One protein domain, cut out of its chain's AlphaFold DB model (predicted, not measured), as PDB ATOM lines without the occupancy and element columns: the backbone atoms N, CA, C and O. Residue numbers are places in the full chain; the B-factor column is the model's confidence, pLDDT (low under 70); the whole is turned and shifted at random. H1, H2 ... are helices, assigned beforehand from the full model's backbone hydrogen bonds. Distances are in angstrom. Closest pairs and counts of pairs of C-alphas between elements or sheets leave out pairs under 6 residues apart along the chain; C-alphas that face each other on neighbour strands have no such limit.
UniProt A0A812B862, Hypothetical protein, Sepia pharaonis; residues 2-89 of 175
ATOM      1  N   ILE A   2     182.443 144.561 165.525       56.59
ATOM      2  CA  ILE A   2     182.809 143.926 164.240       56.59
ATOM      3  C   ILE A   2     181.901 142.743 163.852       56.59
ATOM      4  O   ILE A   2     181.414 142.730 162.731       56.59
ATOM      5  N   LEU A   3     181.565 141.824 164.775       61.41
ATOM      6  CA  LEU A   3     180.674 140.683 164.473       61.41
ATOM      7  C   LEU A   3     179.264 141.082 164.011       61.41
ATOM      8  O   LEU A   3     178.659 140.397 163.191       61.41
ATOM      9  N   ARG A   4     178.724 142.189 164.539       68.00
ATOM     10  CA  ARG A   4     177.414 142.685 164.097       68.00
ATOM     11  C   ARG A   4     177.516 143.206 162.673       68.00
ATOM     12  O   ARG A   4     176.665 142.888 161.855       68.00
ATOM     13  N   PHE A   5     178.589 143.930 162.376       67.19
ATOM     14  CA  PHE A   5     178.844 144.483 161.054       67.19
ATOM     15  C   PHE A   5     178.978 143.391 159.986       67.19
ATOM     16  O   PHE A   5     178.318 143.473 158.955       67.19
ATOM     17  N   THR A   6     179.741 142.328 160.255       69.69
ATOM     18  CA  THR A   6     179.871 141.189 159.333       69.69
ATOM     19  C   THR A   6     178.550 140.470 159.108       69.69
ATOM     20  O   THR A   6     178.239 140.139 157.968       69.69
ATOM     21  N   PHE A   7     177.740 140.263 160.149       73.44
ATOM     22  CA  PHE A   7     176.434 139.621 159.994       73.44
ATOM     23  C   PHE A   7     175.470 140.466 159.150       73.44
ATOM     24  O   PHE A   7     174.841 139.945 158.231       73.44
ATOM     25  N   VAL A   8     175.382 141.778 159.405       71.06
ATOM     26  CA  VAL A   8     174.487 142.643 158.619       71.06
ATOM     27  C   VAL A   8     174.987 142.787 157.175       71.06
ATOM     28  O   VAL A   8     174.184 142.803 156.243       71.06
ATOM     29  N   PHE A   9     176.305 142.802 156.967       72.06
ATOM     30  CA  PHE A   9     176.904 142.788 155.635       72.06
ATOM     31  C   PHE A   9     176.618 141.483 154.880       72.06
ATOM     32  O   PHE A   9     176.269 141.523 153.704       72.06
ATOM     33  N   LEU A  10     176.684 140.329 155.546       73.31
ATOM     34  CA  LEU A  10     176.310 139.048 154.942       73.31
ATOM     35  C   LEU A  10     174.832 139.023 154.539       73.31
ATOM     36  O   LEU A  10     174.528 138.613 153.424       73.31
ATOM     37  N   LEU A  11     173.921 139.532 155.376       75.06
ATOM     38  CA  LEU A  11     172.498 139.647 155.021       75.06
ATOM     39  C   LEU A  11     172.263 140.572 153.819       75.06
ATOM     40  O   LEU A  11     171.434 140.285 152.951       75.06
ATOM     41  N   PHE A  12     172.999 141.682 153.758       75.19
ATOM     42  CA  PHE A  12     172.968 142.613 152.633       75.19
ATOM     43  C   PHE A  12     173.424 141.943 151.339       75.19
ATOM     44  O   PHE A  12     172.722 141.992 150.331       75.19
ATOM     45  N   VAL A  13     174.558 141.253 151.391       72.75
ATOM     46  CA  VAL A  13     175.113 140.478 150.284       72.75
ATOM     47  C   VAL A  13     174.126 139.386 149.850       72.75
ATOM     48  O   VAL A  13     173.750 139.335 148.686       72.75
ATOM     49  N   SER A  14     173.568 138.591 150.768       70.56
ATOM     50  CA  SER A  14     172.536 137.595 150.431       70.56
ATOM     51  C   SER A  14     171.301 138.207 149.753       70.56
ATOM     52  O   SER A  14     170.691 137.572 148.895       70.56
ATOM     53  N   SER A  15     170.951 139.452 150.090       70.19
ATOM     54  CA  SER A  15     169.833 140.182 149.471       70.19
ATOM     55  C   SER A  15     170.150 140.710 148.064       70.19
ATOM     56  O   SER A  15     169.234 140.946 147.274       70.19
ATOM     57  N   LEU A  16     171.434 140.889 147.746       67.31
ATOM     58  CA  LEU A  16     171.949 141.430 146.486       67.31
ATOM     59  C   LEU A  16     172.373 140.349 145.489       67.31
ATOM     60  O   LEU A  16     173.185 140.635 144.616       67.31
ATOM     61  N   ASN A  17     171.833 139.129 145.586       60.62
ATOM     62  CA  ASN A  17     172.093 138.027 144.653       60.62
ATOM     63  C   ASN A  17     171.546 138.332 143.235       60.62
ATOM     64  O   ASN A  17     170.580 137.746 142.743       60.62
ATOM     65  N   CYS A  18     172.135 139.337 142.598       53.97
ATOM     66  CA  CYS A  18     171.874 139.821 141.265       53.97
ATOM     67  C   CYS A  18     172.821 139.063 140.337       53.97
ATOM     68  O   CYS A  18     174.035 139.218 140.412       53.97
ATOM     69  N   LYS A  19     172.264 138.263 139.425       51.78
ATOM     70  CA  LYS A  19     172.990 137.430 138.446       51.78
ATOM     71  C   LYS A  19     173.811 138.218 137.401       51.78
ATOM     72  O   LYS A  19     174.152 137.671 136.359       51.78
ATOM     73  N   HIS A  20     174.082 139.504 137.612       49.81
ATOM     74  CA  HIS A  20     174.803 140.356 136.667       49.81
ATOM     75  C   HIS A  20     176.222 140.612 137.172       49.81
ATOM     76  O   HIS A  20     176.451 141.473 138.019       49.81
ATOM     77  N   GLY A  21     177.175 139.844 136.642       46.66
ATOM     78  CA  GLY A  21     178.597 140.023 136.912       46.66
ATOM     79  C   GLY A  21     179.102 141.347 136.344       46.66
ATOM     80  O   GLY A  21     179.323 141.471 135.140       46.66
ATOM     81  N   PHE A  22     179.307 142.339 137.211       53.41
ATOM     82  CA  PHE A  22     180.061 143.543 136.873       53.41
ATOM     83  C   PHE A  22     181.558 143.209 136.894       53.41
ATOM     84  O   PHE A  22     182.246 143.387 137.895       53.41
ATOM     85  N   TYR A  23     182.076 142.716 135.768       50.25
ATOM     86  CA  TYR A  23     183.509 142.479 135.617       50.25
ATOM     87  C   TYR A  23     184.262 143.811 135.570       50.25
ATOM     88  O   TYR A  23     184.268 144.520 134.564       50.25
ATOM     89  N   CYS A  24     184.935 144.151 136.668       43.75
ATOM     90  CA  CYS A  24     185.871 145.265 136.699       43.75
ATOM     91  C   CYS A  24     187.259 144.793 136.230       43.75
ATOM     92  O   CYS A  24     187.846 143.873 136.817       43.75
ATOM     93  N   SER A  25     187.771 145.427 135.167       45.66
ATOM     94  CA  SER A  25     189.027 145.072 134.490       45.66
ATOM     95  C   SER A  25     190.218 145.007 135.461       45.66
ATOM     96  O   SER A  25     190.404 145.878 136.315       45.66
ATOM     97  N   ARG A  26     191.010 143.932 135.346       50.06
ATOM     98  CA  ARG A  26     192.020 143.465 136.321       50.06
ATOM     99  C   ARG A  26     193.114 144.499 136.629       50.06
ATOM    100  O   ARG A  26     193.663 144.494 137.726       50.06
ATOM    101  N   GLU A  27     193.387 145.400 135.691       50.06
ATOM    102  CA  GLU A  27     194.548 146.298 135.698       50.06
ATOM    103  C   GLU A  27     194.424 147.479 136.679       50.06
ATOM    104  O   GLU A  27     195.427 147.978 137.176       50.06
ATOM    105  N   LYS A  28     193.201 147.875 137.068       53.97
ATOM    106  CA  LYS A  28     192.985 148.956 138.051       53.97
ATOM    107  C   LYS A  28     192.916 148.490 139.511       53.97
ATOM    108  O   LYS A  28     192.839 149.332 140.400       53.97
ATOM    109  N   ARG A  29     192.961 147.180 139.801       57.53
ATOM    110  CA  ARG A  29     192.804 146.665 141.182       57.53
ATOM    111  C   ARG A  29     193.997 146.968 142.094       57.53
ATOM    112  O   ARG A  29     193.807 147.123 143.293       57.53
ATOM    113  N   GLN A  30     195.208 147.066 141.544       56.06
ATOM    114  CA  GLN A  30     196.428 147.167 142.356       56.06
ATOM    115  C   GLN A  30     196.652 148.560 142.961       56.06
ATOM    116  O   GLN A  30     197.159 148.660 144.073       56.06
ATOM    117  N   ALA A  31     196.222 149.630 142.285       60.22
ATOM    118  CA  ALA A  31     196.349 150.991 142.818       60.22
ATOM    119  C   ALA A  31     195.408 151.250 144.012       60.22
ATOM    120  O   ALA A  31     195.748 152.005 144.917       60.22
ATOM    121  N   TRP A  32     194.252 150.581 144.042       60.69
ATOM    122  CA  TRP A  32     193.238 150.751 145.089       60.69
ATOM    123  C   TRP A  32     193.608 150.090 146.420       60.69
ATOM    124  O   TRP A  32     193.232 150.583 147.478       60.69
ATOM    125  N   GLN A  33     194.387 149.006 146.392       60.97
ATOM    126  CA  GLN A  33     194.785 148.297 147.612       60.97
ATOM    127  C   GLN A  33     195.677 149.127 148.546       60.97
ATOM    128  O   GLN A  33     195.717 148.837 149.735       60.97
ATOM    129  N   SER A  34     196.378 150.151 148.046       62.88
ATOM    130  CA  SER A  34     197.324 150.927 148.868       62.88
ATOM    131  C   SER A  34     196.674 151.994 149.756       62.88
ATOM    132  O   SER A  34     197.354 152.532 150.622       62.88
ATOM    133  N   GLN A  35     195.391 152.321 149.555       70.19
ATOM    134  CA  GLN A  35     194.721 153.417 150.275       70.19
ATOM    135  C   GLN A  35     193.539 152.956 151.143       70.19
ATOM    136  O   GLN A  35     192.971 153.748 151.890       70.19
ATOM    137  N   MET A  36     193.174 151.678 151.061       71.31
ATOM    138  CA  MET A  36     192.021 151.113 151.757       71.31
ATOM    139  C   MET A  36     192.411 150.647 153.163       71.31
ATOM    140  O   MET A  36     193.487 150.082 153.358       71.31
ATOM    141  N   SER A  37     191.542 150.877 154.150       81.75
ATOM    142  CA  SER A  37     191.770 150.362 155.503       81.75
ATOM    143  C   SER A  37     191.689 148.828 155.521       81.75
ATOM    144  O   SER A  37     190.974 148.231 154.713       81.75
ATOM    145  N   ASP A  38     192.398 148.174 156.449       84.00
ATOM    146  CA  ASP A  38     192.421 146.702 156.558       84.00
ATOM    147  C   ASP A  38     191.004 146.117 156.714       84.00
ATOM    148  O   ASP A  38     190.642 145.122 156.089       84.00
ATOM    149  N   VAL A  39     190.151 146.821 157.466       82.94
ATOM    150  CA  VAL A  39     188.747 146.453 157.685       82.94
ATOM    151  C   VAL A  39     187.965 146.466 156.373       82.94
ATOM    152  O   VAL A  39     187.278 145.496 156.049       82.94
ATOM    153  N   ASP A  40     188.099 147.533 155.587       83.50
ATOM    154  CA  ASP A  40     187.396 147.667 154.311       83.50
ATOM    155  C   ASP A  40     187.905 146.639 153.284       83.50
ATOM    156  O   ASP A  40     187.126 146.091 152.496       83.50
ATOM    157  N   PHE A  41     189.199 146.298 153.340       83.94
ATOM    158  CA  PHE A  41     189.771 145.220 152.540       83.94
ATOM    159  C   PHE A  41     189.165 143.857 152.905       83.94
ATOM    160  O   PHE A  41     188.727 143.131 152.009       83.94
ATOM    161  N   GLN A  42     189.059 143.522 154.195       85.19
ATOM    162  CA  GLN A  42     188.420 142.279 154.646       85.19
ATOM    163  C   GLN A  42     186.950 142.193 154.214       85.19
ATOM    164  O   GLN A  42     186.494 141.138 153.770       85.19
ATOM    165  N   LEU A  43     186.220 143.309 154.266       82.38
ATOM    166  CA  LEU A  43     184.844 143.412 153.773       82.38
ATOM    167  C   LEU A  43     184.743 143.166 152.264       82.38
ATOM    168  O   LEU A  43     183.862 142.428 151.817       82.38
ATOM    169  N   SER A  44     185.675 143.718 151.482       83.00
ATOM    170  CA  SER A  44     185.754 143.458 150.040       83.00
ATOM    171  C   SER A  44     186.014 141.977 149.736       83.00
ATOM    172  O   SER A  44     185.413 141.404 148.824       83.00
ATOM    173  N   LEU A  45     186.868 141.332 150.540       84.56
ATOM    174  CA  LEU A  45     187.195 139.918 150.413       84.56
ATOM    175  C   LEU A  45     185.972 139.052 150.728       84.56
ATOM    176  O   LEU A  45     185.667 138.121 149.987       84.56
ATOM    177  N   LEU A  46     185.236 139.392 151.790       82.94
ATOM    178  CA  LEU A  46     184.029 138.683 152.202       82.94
ATOM    179  C   LEU A  46     182.913 138.792 151.155       82.94
ATOM    180  O   LEU A  46     182.278 137.788 150.837       82.94
ATOM    181  N   ALA A  47     182.718 139.977 150.565       81.81
ATOM    182  CA  ALA A  47     181.784 140.164 149.452       81.81
ATOM    183  C   ALA A  47     182.141 139.261 148.266       81.81
ATOM    184  O   ALA A  47     181.278 138.582 147.709       81.81
ATOM    185  N   LYS A  48     183.438 139.195 147.938       81.94
ATOM    186  CA  LYS A  48     183.954 138.345 146.866       81.94
ATOM    187  C   LYS A  48     183.731 136.858 147.152       81.94
ATOM    188  O   LYS A  48     183.322 136.136 146.248       81.94
ATOM    189  N   TYR A  49     183.961 136.396 148.383       80.56
ATOM    190  CA  TYR A  49     183.679 135.008 148.780       80.56
ATOM    191  C   TYR A  49     182.195 134.659 148.694       80.56
ATOM    192  O   TYR A  49     181.850 133.530 148.357       80.56
ATOM    193  N   ALA A  50     181.321 135.628 148.939       78.25
ATOM    194  CA  ALA A  50     179.888 135.464 148.765       78.25
ATOM    195  C   ALA A  50     179.419 135.578 147.299       78.25
ATOM    196  O   ALA A  50     178.219 135.551 147.033       78.25
ATOM    197  N   GLY A  51     180.349 135.699 146.344       80.25
ATOM    198  CA  GLY A  51     180.055 135.742 144.913       80.25
ATOM    199  C   GLY A  51     179.600 137.107 144.402       80.25
ATOM    200  O   GLY A  51     179.121 137.194 143.274       80.25
ATOM    201  N   ILE A  52     179.752 138.172 145.195       80.06
ATOM    202  CA  ILE A  52     179.379 139.526 144.783       80.06
ATOM    203  C   ILE A  52     180.626 140.324 144.461       80.06
ATOM    204  O   ILE A  52     181.476 140.583 145.313       80.06
ATOM    205  N   GLU A  53     180.718 140.743 143.205       80.75
ATOM    206  CA  GLU A  53     181.796 141.595 142.738       80.75
ATOM    207  C   GLU A  53     181.298 143.038 142.652       80.75
ATOM    208  O   GLU A  53     180.563 143.419 141.742       80.75
ATOM    209  N   PHE A  54     181.687 143.847 143.636       81.56
ATOM    210  CA  PHE A  54     181.462 145.286 143.595       81.56
ATOM    211  C   PHE A  54     182.611 145.982 142.875       81.56
ATOM    212  O   PHE A  54     183.785 145.646 143.054       81.56
ATOM    213  N   HIS A  55     182.278 147.021 142.110       83.44
ATOM    214  CA  HIS A  55     183.280 147.996 141.704       83.44
ATOM    215  C   HIS A  55     183.835 148.683 142.970       83.44
ATOM    216  O   HIS A  55     183.036 149.053 143.832       83.44
ATOM    217  N   PRO A  56     185.156 148.898 143.103       79.81
ATOM    218  CA  PRO A  56     185.763 149.425 144.332       79.81
ATOM    219  C   PRO A  56     185.139 150.749 144.796       79.81
ATOM    220  O   PRO A  56     184.773 150.873 145.957       79.81
ATOM    221  N   GLN A  57     184.891 151.679 143.868       83.25
ATOM    222  CA  GLN A  57     184.198 152.944 144.168       83.25
ATOM    223  C   GLN A  57     182.776 152.742 144.717       83.25
ATOM    224  O   GLN A  57     182.319 153.498 145.561       83.25
ATOM    225  N   VAL A  58     182.056 151.723 144.238       85.12
ATOM    226  CA  VAL A  58     180.698 151.428 144.719       85.12
ATOM    227  C   VAL A  58     180.761 150.840 146.124       85.12
ATOM    228  O   VAL A  58     179.947 151.201 146.967       85.12
ATOM    229  N   LEU A  59     181.737 149.968 146.391       85.25
ATOM    230  CA  LEU A  59     181.953 149.416 147.725       85.25
ATOM    231  C   LEU A  59     182.294 150.515 148.739       85.25
ATOM    232  O   LEU A  59     181.745 150.503 149.832       85.25
ATOM    233  N   GLU A  60     183.143 151.472 148.369       87.00
ATOM    234  CA  GLU A  60     183.493 152.621 149.212       87.00
ATOM    235  C   GLU A  60     182.253 153.446 149.585       87.00
ATOM    236  O   GLU A  60     181.979 153.645 150.765       87.00
ATOM    237  N   ILE A  61     181.421 153.797 148.599       88.94
ATOM    238  CA  ILE A  61     180.160 154.516 148.833       88.94
ATOM    239  C   ILE A  61     179.219 153.714 149.745       88.94
ATOM    240  O   ILE A  61     178.591 154.274 150.642       88.94
ATOM    241  N   ILE A  62     179.110 152.398 149.536       87.31
ATOM    242  CA  ILE A  62     178.292 151.516 150.382       87.31
ATOM    243  C   ILE A  62     178.801 151.543 151.826       87.31
ATOM    244  O   ILE A  62     178.000 151.669 152.751       87.31
ATOM    245  N   LEU A  63     180.114 151.441 152.026       86.75
ATOM    246  CA  LEU A  63     180.725 151.471 153.352       86.75
ATOM    247  C   LEU A  63     180.504 152.821 154.038       86.75
ATOM    248  O   LEU A  63     180.136 152.840 155.212       86.75
ATOM    249  N   ASP A  64     180.629 153.930 153.314       90.00
ATOM    250  CA  ASP A  64     180.362 155.265 153.849       90.00
ATOM    251  C   ASP A  64     178.892 155.454 154.239       90.00
ATOM    252  O   ASP A  64     178.600 155.981 155.313       90.00
ATOM    253  N   LEU A  65     177.951 154.940 153.444       89.69
ATOM    254  CA  LEU A  65     176.526 154.950 153.797       89.69
ATOM    255  C   LEU A  65     176.251 154.144 155.072       89.69
ATOM    256  O   LEU A  65     175.474 154.580 155.925       89.69
ATOM    257  N   ILE A  66     176.919 153.003 155.252       86.25
ATOM    258  CA  ILE A  66     176.794 152.218 156.486       86.25
ATOM    259  C   ILE A  66     177.410 152.975 157.676       86.25
ATOM    260  O   ILE A  66     176.815 152.991 158.752       86.25
ATOM    261  N   ARG A  67     178.558 153.647 157.498       86.81
ATOM    262  CA  ARG A  67     179.187 154.492 158.537       86.81
ATOM    263  C   ARG A  67     178.299 155.667 158.950       86.81
ATOM    264  O   ARG A  67     178.307 156.050 160.115       86.81
ATOM    265  N   MET A  68     177.492 156.189 158.029       90.94
ATOM    266  CA  MET A  68     176.471 157.210 158.297       90.94
ATOM    267  C   MET A  68     175.191 156.653 158.951       90.94
ATOM    268  O   MET A  68     174.195 157.365 159.044       90.94
ATOM    269  N   ASN A  69     175.193 155.399 159.418       89.88
ATOM    270  CA  ASN A  69     174.040 154.722 160.022       89.88
ATOM    271  C   ASN A  69     172.811 154.622 159.098       89.88
ATOM    272  O   ASN A  69     171.674 154.547 159.571       89.88
ATOM    273  N   VAL A  70     173.006 154.576 157.776       90.44
ATOM    274  CA  VAL A  70     171.906 154.281 156.850       90.44
ATOM    275  C   VAL A  70     171.437 152.839 157.060       90.44
ATOM    276  O   VAL A  70     172.231 151.904 157.176       90.44
ATOM    277  N   SER A  71     170.118 152.645 157.088       89.06
ATOM    278  CA  SER A  71     169.506 151.327 157.248       89.06
ATOM    279  C   SER A  71     169.899 150.384 156.104       89.06
ATOM    280  O   SER A  71     169.578 150.623 154.938       89.06
ATOM    281  N   ILE A  72     170.553 149.273 156.443       84.56
ATOM    282  CA  ILE A  72     171.015 148.259 155.482       84.56
ATOM    283  C   ILE A  72     169.893 147.731 154.563       84.56
ATOM    284  O   ILE A  72     170.111 147.676 153.349       84.56
ATOM    285  N   PRO A  73     168.683 147.378 155.051       85.38
ATOM    286  CA  PRO A  73     167.607 146.945 154.157       85.38
ATOM    287  C   PRO A  73     167.147 148.048 153.192       85.38
ATOM    288  O   PRO A  73     166.739 147.742 152.072       85.38
ATOM    289  N   MET A  74     167.235 149.324 153.581       88.44
ATOM    290  CA  MET A  74     166.934 150.444 152.687       88.44
ATOM    291  C   MET A  74     168.017 150.609 151.617       88.44
ATOM    292  O   MET A  74     167.692 150.767 150.442       88.44
ATOM    293  N   LEU A  75     169.289 150.467 152.000       87.94
ATOM    294  CA  LEU A  75     170.422 150.489 151.076       87.94
ATOM    295  C   LEU A  75     170.330 149.360 150.037       87.94
ATOM    296  O   LEU A  75     170.507 149.599 148.845       87.94
ATOM    297  N   ALA A  76     169.969 148.146 150.467       84.12
ATOM    298  CA  ALA A  76     169.766 147.005 149.572       84.12
ATOM    299  C   ALA A  76     168.633 147.265 148.569       84.12
ATOM    300  O   ALA A  76     168.794 147.009 147.374       84.12
ATOM    301  N   LYS A  77     167.498 147.811 149.033       86.19
ATOM    302  CA  LYS A  77     166.380 148.203 148.160       86.19
ATOM    303  C   LYS A  77     166.805 149.270 147.151       86.19
ATOM    304  O   LYS A  77     166.500 149.125 145.973       86.19
ATOM    305  N   MET A  78     167.529 150.297 147.593       89.00
ATOM    306  CA  MET A  78     168.002 151.383 146.734       89.00
ATOM    307  C   MET A  78     168.933 150.864 145.634       89.00
ATOM    308  O   MET A  78     168.696 151.125 144.459       89.00
ATOM    309  N   ILE A  79     169.937 150.059 145.992       85.06
ATOM    310  CA  ILE A  79     170.869 149.470 145.021       85.06
ATOM    311  C   ILE A  79     170.124 148.551 144.053       85.06
ATOM    312  O   ILE A  79     170.328 148.641 142.847       85.06
ATOM    313  N   LYS A  80     169.196 147.726 144.552       84.12
ATOM    314  CA  LYS A  80     168.370 146.854 143.711       84.12
ATOM    315  C   LYS A  80     167.527 147.648 142.707       84.12
ATOM    316  O   LYS A  80     167.457 147.254 141.545       84.12
ATOM    317  N   LEU A  81     166.929 148.767 143.126       84.88
ATOM    318  CA  LEU A  81     166.172 149.663 142.245       84.88
ATOM    319  C   LEU A  81     167.074 150.319 141.195       84.88
ATOM    320  O   LEU A  81     166.735 150.301 140.016       84.88
ATOM    321  N   MET A  82     168.246 150.822 141.591       82.12
ATOM    322  CA  MET A  82     169.209 151.422 140.660       82.12
ATOM    323  C   MET A  82     169.730 150.406 139.632       82.12
ATOM    324  O   MET A  82     169.859 150.724 138.449       82.12
ATOM    325  N   CYS A  83     169.986 149.163 140.055       79.88
ATOM    326  CA  CYS A  83     170.377 148.077 139.159       79.88
ATOM    327  C   CYS A  83     169.256 147.705 138.177       79.88
ATOM    328  O   CYS A  83     169.530 147.521 136.992       79.88
ATOM    329  N   ALA A  84     168.006 147.626 138.643       78.94
ATOM    330  CA  ALA A  84     166.852 147.323 137.794       78.94
ATOM    331  C   ALA A  84     166.557 148.449 136.787       78.94
ATOM    332  O   ALA A  84     166.273 148.182 135.622       78.94
ATOM    333  N   GLN A  85     166.688 149.710 137.205       76.62
ATOM    334  CA  GLN A  85     166.449 150.873 136.351       76.62
ATOM    335  C   GLN A  85     167.475 150.971 135.214       76.62
ATOM    336  O   GLN A  85     167.117 151.287 134.081       76.62
ATOM    337  N   LYS A  86     168.745 150.625 135.472       65.50
ATOM    338  CA  LYS A  86     169.788 150.606 134.435       65.50
ATOM    339  C   LYS A  86     169.495 149.596 133.317       65.50
ATOM    340  O   LYS A  86     169.864 149.852 132.176       65.50
ATOM    341  N   ALA A  87     168.801 148.498 133.621       59.88
ATOM    342  CA  ALA A  87     168.364 147.527 132.618       59.88
ATOM    343  C   ALA A  87     167.209 148.048 131.735       59.88
ATOM    344  O   ALA A  87     167.052 147.583 130.613       59.88
ATOM    345  N   GLN A  88     166.424 149.020 132.214       58.66
ATOM    346  CA  GLN A  88     165.291 149.591 131.472       58.66
ATOM    347  C   GLN A  88     165.662 150.799 130.599       58.66
ATOM    348  O   GLN A  88     164.995 151.058 129.605       58.66
ATOM    349  N   VAL A  89     166.711 151.548 130.948       57.88
ATOM    350  CA  VAL A  89     167.069 152.809 130.261       57.88
ATOM    351  C   VAL A  89     167.906 152.581 128.989       57.88
ATOM    352  O   VAL A  89     168.181 153.515 128.240       57.88
TER     353      VAL A  89
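This is residues 2 to 89 of the 175 residues of the protein "Hypothetical protein" of Sepia pharaonis (UniProt A0A812B862). What shape is this? Helices H1, H3, H4 and H5 gather with few contacts, H4 nearest the middle; short H2 lies at one edge. How large? The printed part has 88 residues with five named helices, H1 to H5 in order, and is all helix. It is compact, radius of gyration of the C-alphas 13.1 A, spans 36, 32 and 22 A.

Where is H1? It is residues 2 to 15, from C-alpha (182.809, 143.926, 164.240). What follows? H2 is 26 to 32, H3 38 to 49, H4 56 to 67, and H5 72 to 88, ending at C-alpha (165.291, 149.591, 131.472).

Does H5 touch H1? It does, with residues 72 to 76 alone; the closest C-alphas, Phe 12 and Ala 76, are 6.2 A apart. What of backbones? Every O i to N i+4 pair is within hydrogen-bond range in H1, H3 and H4, 11 of 13 in H5 and 0 of 3 in H2, which has 1 of 4 O i to N i+3 pairs.

Any cut? The printed part has no cut. Low confidence? Residues 2 to 6, 16 to 34 and 86 to 89 have pLDDT under 70.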